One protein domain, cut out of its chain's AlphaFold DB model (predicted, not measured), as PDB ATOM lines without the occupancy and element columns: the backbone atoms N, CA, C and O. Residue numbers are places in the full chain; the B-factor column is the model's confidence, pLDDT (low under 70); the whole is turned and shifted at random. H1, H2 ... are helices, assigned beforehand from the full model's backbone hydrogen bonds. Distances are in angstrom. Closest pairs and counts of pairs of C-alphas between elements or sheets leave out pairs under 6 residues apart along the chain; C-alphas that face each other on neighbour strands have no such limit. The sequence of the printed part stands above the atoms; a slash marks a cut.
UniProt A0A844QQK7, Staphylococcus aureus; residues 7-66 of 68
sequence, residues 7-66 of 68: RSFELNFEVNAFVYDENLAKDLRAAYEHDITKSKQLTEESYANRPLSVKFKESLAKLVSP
ATOM      1  N   ARG A   7      33.902 -99.057  48.052       77.56
ATOM      2  CA  ARG A   7      33.857 -97.964  47.082       77.56
ATOM      3  C   ARG A   7      34.525 -96.710  47.641       77.56
ATOM      4  O   ARG A   7      35.257 -96.042  46.917       77.56
ATOM      5  N   SER A   8      34.309 -96.413  48.918       78.50
ATOM      6  CA  SER A   8      34.961 -95.292  49.596       78.50
ATOM      7  C   SER A   8      36.479 -95.462  49.674       78.50
ATOM      8  O   SER A   8      37.200 -94.480  49.552       78.50
ATOM      9  N   PHE A   9      36.978 -96.696  49.786       77.94
ATOM     10  CA  PHE A   9      38.421 -96.963  49.740       77.94
ATOM     11  C   PHE A   9      39.017 -96.944  48.326       77.94
ATOM     12  O   PHE A   9      40.180 -96.576  48.176       77.94
ATOM     13  N   GLU A  10      38.268 -97.367  47.305       79.94
ATOM     14  CA  GLU A  10      38.792 -97.519  45.940       79.94
ATOM     15  C   GLU A  10      38.615 -96.262  45.074       79.94
ATOM     16  O   GLU A  10      39.499 -95.924  44.289       79.94
ATOM     17  N   LEU A  11      37.477 -95.573  45.195       76.56
ATOM     18  CA  LEU A  11      37.071 -94.526  44.249       76.56
ATOM     19  C   LEU A  11      37.086 -93.115  44.840       76.56
ATOM     20  O   LEU A  11      37.236 -92.148  44.091       76.56
ATOM     21  N   ASN A  12      36.902 -92.972  46.154       80.38
ATOM     22  CA  ASN A  12      36.829 -91.656  46.781       80.38
ATOM     23  C   ASN A  12      38.213 -91.174  47.230       80.38
ATOM     24  O   ASN A  12      39.033 -91.929  47.747       80.38
ATOM     25  N   PHE A  13      38.448 -89.867  47.097       79.38
ATOM     26  CA  PHE A  13      39.591 -89.214  47.725       79.38
ATOM     27  C   PHE A  13      39.280 -88.959  49.199       79.38
ATOM     28  O   PHE A  13      38.734 -87.918  49.568       79.38
ATOM     29  N   GLU A  14      39.615 -89.930  50.042       83.25
ATOM     30  CA  GLU A  14      39.451 -89.805  51.485       83.25
ATOM     31  C   GLU A  14      40.617 -89.056  52.133       83.25
ATOM     32  O   GLU A  14      41.790 -89.283  51.840       83.25
ATOM     33  N   VAL A  15      40.280 -88.174  53.071       85.06
ATOM     34  CA  VAL A  15      41.242 -87.483  53.932       85.06
ATOM     35  C   VAL A  15      41.023 -87.967  55.358       85.06
ATOM     36  O   VAL A  15      39.905 -87.904  55.870       85.06
ATOM     37  N   ASN A  16      42.101 -88.420  55.998       86.38
ATOM     38  CA  ASN A  16      42.116 -88.838  57.394       86.38
ATOM     39  C   ASN A  16      43.059 -87.935  58.189       86.38
ATOM     40  O   ASN A  16      44.133 -87.573  57.706       86.38
ATOM     41  N   ALA A  17      42.667 -87.594  59.413       89.75
ATOM     42  CA  ALA A  17      43.489 -86.833  60.342       89.75
ATOM     43  C   ALA A  17      43.655 -87.626  61.637       89.75
ATOM     44  O   ALA A  17      42.681 -88.140  62.186       89.75
ATOM     45  N   PHE A  18      44.888 -87.701  62.130       92.62
ATOM     46  CA  PHE A  18      45.180 -88.248  63.448       92.62
ATOM     47  C   PHE A  18      45.262 -87.098  64.443       92.62
ATOM     48  O   PHE A  18      46.052 -86.172  64.262       92.62
ATOM     49  N   VAL A  19      44.434 -87.155  65.483       94.19
ATOM     50  CA  VAL A  19      44.388 -86.138  66.534       94.19
ATOM     51  C   VAL A  19      44.767 -86.791  67.853       94.19
ATOM     52  O   VAL A  19      44.151 -87.771  68.264       94.19
ATOM     53  N   TYR A  20      45.788 -86.238  68.506       95.62
ATOM     54  CA  TYR A  20      46.290 -86.707  69.794       95.62
ATOM     55  C   TYR A  20      45.999 -85.647  70.855       95.62
ATOM     56  O   TYR A  20      46.824 -84.778  71.122       95.62
ATOM     57  N   ASP A  21      44.801 -85.716  71.430       98.00
ATOM     58  CA  ASP A  21      44.353 -84.856  72.524       98.00
ATOM     59  C   ASP A  21      43.555 -85.697  73.530       98.00
ATOM     60  O   ASP A  21      42.605 -86.395  73.165       98.00
ATOM     61  N   GLU A  22      43.971 -85.673  74.797       98.06
ATOM     62  CA  GLU A  22      43.387 -86.519  75.841       98.06
ATOM     63  C   GLU A  22      41.951 -86.109  76.193       98.06
ATOM     64  O   GLU A  22      41.108 -86.973  76.443       98.06
ATOM     65  N   ASN A  23      41.656 -84.808  76.213       98.31
ATOM     66  CA  ASN A  23      40.330 -84.316  76.575       98.31
ATOM     67  C   ASN A  23      39.335 -84.633  75.459       98.31
ATOM     68  O   ASN A  23      38.286 -85.220  75.721       98.31
ATOM     69  N   LEU A  24      39.722 -84.375  74.208       97.81
ATOM     70  CA  LEU A  24      38.922 -84.738  73.043       97.81
ATOM     71  C   LEU A  24      38.654 -86.248  72.993       97.81
ATOM     72  O   LEU A  24      37.533 -86.671  72.714       97.81
ATOM     73  N   ALA A  25      39.661 -87.077  73.285       97.81
ATOM     74  CA  ALA A  25      39.491 -88.526  73.315       97.81
ATOM     75  C   ALA A  25      38.482 -88.977  74.389       97.81
ATOM     76  O   ALA A  25      37.696 -89.895  74.139       97.81
ATOM     77  N   LYS A  26      38.468 -88.333  75.565       98.31
ATOM     78  CA  LYS A  26      37.479 -88.604  76.623       98.31
ATOM     79  C   LYS A  26      36.066 -88.222  76.187       98.31
ATOM     80  O   LYS A  26      35.153 -89.024  76.377       98.31
ATOM     81  N   ASP A  27      35.903 -87.062  75.559       98.25
ATOM     82  CA  ASP A  27      34.599 -86.587  75.085       98.25
ATOM     83  C   ASP A  27      34.024 -87.512  74.002       98.25
ATOM     84  O   ASP A  27      32.869 -87.940  74.085       98.25
ATOM     85  N   LEU A  28      34.850 -87.901  73.024       97.38
ATOM     86  CA  LEU A  28      34.458 -88.844  71.972       97.38
ATOM     87  C   LEU A  28      34.112 -90.222  72.540       97.38
ATOM     88  O   LEU A  28      33.150 -90.849  72.093       97.38
ATOM     89  N   ARG A  29      34.856 -90.691  73.547       97.69
ATOM     90  CA  ARG A  29      34.555 -91.954  74.224       97.69
ATOM     91  C   ARG A  29      33.214 -91.902  74.949       97.69
ATOM     92  O   ARG A  29      32.438 -92.844  74.822       97.69
ATOM     93  N   ALA A  30      32.929 -90.826  75.679       98.38
ATOM     94  CA  ALA A  30      31.656 -90.670  76.378       98.38
ATOM     95  C   ALA A  30      30.471 -90.635  75.396       98.38
ATOM     96  O   ALA A  30      29.452 -91.283  75.636       98.38
ATOM     97  N   ALA A  31      30.621 -89.940  74.262       98.19
ATOM     98  CA  ALA A  31      29.627 -89.941  73.191       98.19
ATOM     99  C   ALA A  31      29.415 -91.352  72.613       98.19
ATOM    100  O   ALA A  31      28.277 -91.812  72.517       98.19
ATOM    101  N   TYR A  32      30.502 -92.073  72.320       97.25
ATOM    102  CA  TYR A  32      30.445 -93.451  71.830       97.25
ATOM    103  C   TYR A  32      29.754 -94.402  72.823       97.25
ATOM    104  O   TYR A  32      28.873 -95.167  72.436       97.25
ATOM    105  N   GLU A  33      30.101 -94.340  74.111       98.00
ATOM    106  CA  GLU A  33      29.474 -95.162  75.156       98.00
ATOM    107  C   GLU A  33      27.977 -94.848  75.305       98.00
ATOM    108  O   GLU A  33      27.167 -95.763  75.460       98.00
ATOM    109  N   HIS A  34      27.582 -93.579  75.186       98.19
ATOM    110  CA  HIS A  34      26.173 -93.196  75.159       98.19
ATOM    111  C   HIS A  34      25.448 -93.747  73.918       98.19
ATOM    112  O   HIS A  34      24.331 -94.255  74.047       98.19
ATOM    113  N   ASP A  35      26.068 -93.725  72.740       97.44
ATOM    114  CA  ASP A  35      25.472 -94.280  71.518       97.44
ATOM    115  C   ASP A  35      25.278 -95.800  71.606       97.44
ATOM    116  O   ASP A  35      24.254 -96.319  71.147       97.44
ATOM    117  N   ILE A  36      26.180 -96.515  72.292       97.19
ATOM    118  CA  ILE A  36      26.010 -97.949  72.580       97.19
ATOM    119  C   ILE A  36      24.690 -98.201  73.316       97.19
ATOM    120  O   ILE A  36      23.971 -99.135  72.953       97.19
ATOM    121  N   THR A  37      24.318 -97.356  74.285       97.69
ATOM    122  CA  THR A  37      23.063 -97.519  75.049       97.69
ATOM    123  C   THR A  37      21.798 -97.424  74.189       97.69
ATOM    124  O   THR A  37      20.746 -97.926  74.581       97.69
ATOM    125  N   LYS A  38      21.895 -96.810  73.003       97.50
ATOM    126  CA  LYS A  38      20.798 -96.655  72.034       97.50
ATOM    127  C   LYS A  38      20.876 -97.649  70.877       97.50
ATOM    128  O   LYS A  38      20.043 -97.611  69.972       97.50
ATOM    129  N   SER A  39      21.873 -98.524  70.890       96.06
ATOM    130  CA  SER A  39      22.122 -99.503  69.841       96.06
ATOM    131  C   SER A  39      21.628-100.893  70.244       96.06
ATOM    132  O   SER A  39      21.357-101.178  71.411       96.06
ATOM    133  N   LYS A  40      21.516-101.784  69.258       94.50
ATOM    134  CA  LYS A  40      21.277-103.206  69.495       94.50
ATOM    135  C   LYS A  40      22.508-103.989  69.072       94.50
ATOM    136  O   LYS A  40      22.973-103.836  67.945       94.50
ATOM    137  N   GLN A  41      22.988-104.866  69.950       95.00
ATOM    138  CA  GLN A  41      24.070-105.779  69.609       95.00
ATOM    139  C   GLN A  41      23.644-106.689  68.451       95.00
ATOM    140  O   GLN A  41      22.621-107.376  68.523       95.00
ATOM    141  N   LEU A  42      24.445-106.692  67.388       94.38
ATOM    142  CA  LEU A  42      24.284-107.602  66.266       94.38
ATOM    143  C   LEU A  42      25.058-108.888  66.560       94.38
ATOM    144  O   LEU A  42      26.279-108.867  66.686       94.38
ATOM    145  N   THR A  43      24.346-110.005  66.671       96.88
ATOM    146  CA  THR A  43      24.943-111.341  66.815       96.88
ATOM    147  C   THR A  43      24.762-112.142  65.533       96.88
ATOM    148  O   THR A  43      23.797-111.917  64.795       96.88
ATOM    149  N   GLU A  44      25.645-113.109  65.279       96.69
ATOM    150  CA  GLU A  44      25.535-114.002  64.117       96.69
ATOM    151  C   GLU A  44      24.178-114.707  64.060       96.69
ATOM    152  O   GLU A  44      23.535-114.728  63.013       96.69
ATOM    153  N   GLU A  45      23.698-115.205  65.201       96.81
ATOM    154  CA  GLU A  45      22.388-115.844  65.319       96.81
ATOM    155  C   GLU A  45      21.255-114.885  64.928       96.81
ATOM    156  O   GLU A  45      20.410-115.217  64.093       96.81
ATOM    157  N   SER A  46      21.251-113.664  65.478       94.62
ATOM    158  CA  SER A  46      20.223-112.664  65.160       94.62
ATOM    159  C   SER A  46      20.239-112.277  63.679       94.62
ATOM    160  O   SER A  46      19.190-112.062  63.069       94.62
ATOM    161  N   TYR A  47      21.430-112.241  63.081       94.94
ATOM    162  CA  TYR A  47      21.611-111.927  61.676       94.94
ATOM    163  C   TYR A  47      21.166-113.085  60.777       94.94
ATOM    164  O   TYR A  47      20.500-112.853  59.763       94.94
ATOM    165  N   ALA A  48      21.470-114.333  61.141       94.75
ATOM    166  CA  ALA A  48      21.028-115.527  60.423       94.75
ATOM    167  C   ALA A  48      19.495-115.651  60.424       94.75
ATOM    168  O   ALA A  48      18.895-115.943  59.379       94.75
ATOM    169  N   ASN A  49      18.871-115.322  61.558       95.38
ATOM    170  CA  ASN A  49      17.429-115.381  61.790       95.38
ATOM    171  C   ASN A  49      16.653-114.139  61.308       95.38
ATOM    172  O   ASN A  49      15.455-114.020  61.565       95.38
ATOM    173  N   ARG A  50      17.294-113.208  60.584       95.56
ATOM    174  CA  ARG A  50      16.603-112.023  60.050       95.56
ATOM    175  C   ARG A  50      15.516-112.396  59.020       95.56
ATOM    176  O   ARG A  50      15.690-113.376  58.285       95.56
ATOM    177  N   PRO A  51      14.426-111.609  58.902       96.62
ATOM    178  CA  PRO A  51      13.301-111.932  58.025       96.62
ATOM    179  C   PRO A  51      13.695-112.106  56.553       96.62
ATOM    180  O   PRO A  51      14.543-111.382  56.030       96.62
ATOM    181  N   LEU A  52      13.007-113.009  55.848       95.12
ATOM    182  CA  LEU A  52      13.222-113.242  54.412       95.12
ATOM    183  C   LEU A  52      12.995-111.981  53.563       95.12
ATOM    184  O   LEU A  52      13.694-111.774  52.575       95.12
ATOM    185  N   SER A  53      12.074-111.106  53.972       96.56
ATOM    186  CA  SER A  53      11.836-109.821  53.306       96.56
ATOM    187  C   SER A  53      13.051-108.891  53.360       96.56
ATOM    188  O   SER A  53      13.304-108.167  52.400       96.56
ATOM    189  N   VAL A  54      13.825-108.929  54.451       94.44
ATOM    190  CA  VAL A  54      15.077-108.170  54.588       94.44
ATOM    191  C   VAL A  54      16.134-108.758  53.658       94.44
ATOM    192  O   VAL A  54      16.707-108.024  52.857       94.44
ATOM    193  N   LYS A  55      16.312-110.086  53.679       93.81
ATOM    194  CA  LYS A  55      17.265-110.786  52.797       93.81
ATOM    195  C   LYS A  55      16.985-110.510  51.315       93.81
ATOM    196  O   LYS A  55      17.909-110.239  50.559       93.81
ATOM    197  N   PHE A  56      15.715-110.520  50.906       95.69
ATOM    198  CA  PHE A  56      15.324-110.221  49.526       95.69
ATOM    199  C   PHE A  56      15.679-108.784  49.113       95.69
ATOM    200  O   PHE A  56      16.265-108.577  48.052       95.69
ATOM    201  N   LYS A  57      15.370-107.794  49.962       94.56
ATOM    202  CA  LYS A  57      15.716-106.387  49.703       94.56
ATOM    203  C   LYS A  57      17.231-106.180  49.616       94.56
ATOM    204  O   LYS A  57      17.683-105.480  48.717       94.56
ATOM    205  N   GLU A  58      18.004-106.821  50.495       92.75
ATOM    206  CA  GLU A  58      19.475-106.804  50.448       92.75
ATOM    207  C   GLU A  58      20.003-107.391  49.131       92.75
ATOM    208  O   GLU A  58      20.864-106.790  48.490       92.75
ATOM    209  N   SER A  59      19.482-108.544  48.701       91.50
ATOM    210  CA  SER A  59      19.875-109.172  47.435       91.50
ATOM    211  C   SER A  59      19.562-108.294  46.225       91.50
ATOM    212  O   SER A  59      20.401-108.180  45.336       91.50
ATOM    213  N   LEU A  60      18.398-107.639  46.198       92.94
ATOM    214  CA  LEU A  60      18.053-106.704  45.127       92.94
ATOM    215  C   LEU A  60      18.971-105.472  45.132       92.94
ATOM    216  O   LEU A  60      19.460-105.074  44.078       92.94
ATOM    217  N   ALA A  61      19.260-104.908  46.308       89.94
ATOM    218  CA  ALA A  61      20.180-103.778  46.446       89.94
ATOM    219  C   ALA A  61      21.599-104.120  45.953       89.94
ATOM    220  O   ALA A  61      22.234-103.296  45.301       89.94
ATOM    221  N   LYS A  62      22.080-105.350  46.184       86.56
ATOM    222  CA  LYS A  62      23.384-105.818  45.674       86.56
ATOM    223  C   LYS A  62      23.464-105.888  44.149       86.56
ATOM    224  O   LYS A  62      24.544-105.728  43.601       86.56
ATOM    225  N   LEU A  63      22.351-106.126  43.456       89.31
ATOM    226  CA  LEU A  63      22.350-106.159  41.987       89.31
ATOM    227  C   LEU A  63      22.565-104.769  41.380       89.31
ATOM    228  O   LEU A  63      23.153-104.655  40.310       89.31
ATOM    229  N   VAL A  64      22.109-103.720  42.067       87.31
ATOM    230  CA  VAL A  64      22.235-102.326  41.615       87.31
ATOM    231  C   VAL A  64      23.412-101.587  42.257       87.31
ATOM    232  O   VAL A  64      23.751-100.491  41.814       87.31
ATOM    233  N   SER A  65      24.074-102.179  43.258       81.19
ATOM    234  CA  SER A  65      25.196-101.558  43.973       81.19
ATOM    235  C   SER A  65      26.395-101.157  43.104       81.19
ATOM    236  O   SER A  65      27.058-100.208  43.489       81.19
ATOM    237  N   PRO A  66      26.707-101.800  41.957       74.44
ATOM    238  CA  PRO A  66      27.794-101.326  41.094       74.44
ATOM    239  C   PRO A  66      27.501 -99.989  40.395       74.44
ATOM    240  O   PRO A  66      28.420 -99.357  39.888       74.44
TER     241      PRO A  66
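AT A GLANCE: This is residues 7 to 66 of the 68 residues of a protein of Staphylococcus aureus (UniProt A0A844QQK7). The printed part runs as an open, flat loop round an empty middle: a long link after the short helix H1 makes one side, H2 the next, H3 sits near a corner, and H4 makes the side that leads back towards the start. No helix touches another, and the two ends of the printed part come within 9.2 A of each other, C-alpha to C-alpha. The 60 residues printed include four named helices, in the order H1, H2, H3, H4, and no named strand; the class is all helix. The whole is extended, with a radius of gyration of the C-alphas of 18.0 A and spans of 45 by 33 by 15 A.

HOW THE PARTS SIT: Begin with H1, residues 7 to 10, and go along the long link of 11 residues to H2, residues 22 to 37; the two are apart. A short link of 6 residues leads on to H3, residues 44 to 48, which is apart from H2. A tight link of 3 residues then brings you to H4, residues 52 to 64, apart from H3 and also from H1 and H2. H1 and H3 are apart too. Look at the backbone O and N atoms: in H2 and H3 every O i to N i+4 pair is within hydrogen-bond range, in H4 8 of 9, and H1 is too short for such a pair.

IN THESE COORDINATES: Find C-alpha 7 at (33.857, -97.964, 47.082), where H1 begins; it is 5.1 A long. H2 starts at C-alpha 22, (43.387, -86.519, 75.841), and runs 23.1 A to C-alpha 37. H3 measures 6.0 A. H4 runs 19.1 A from C-alpha 52 to C-alpha 64 at (22.235, -102.326, 41.615).

THE WHOLE: The two C-alphas farthest apart are those of Asp 21 and Leu 52, 45.9 A. Residues 8 to 46, 48 to 54 and 56 to 64 stand free. The printed part has no cut, and the link from H1 to H2 is long. The mean pLDDT of the printed part is 92.3, that of H1 is 78, and no printed residue is under 70.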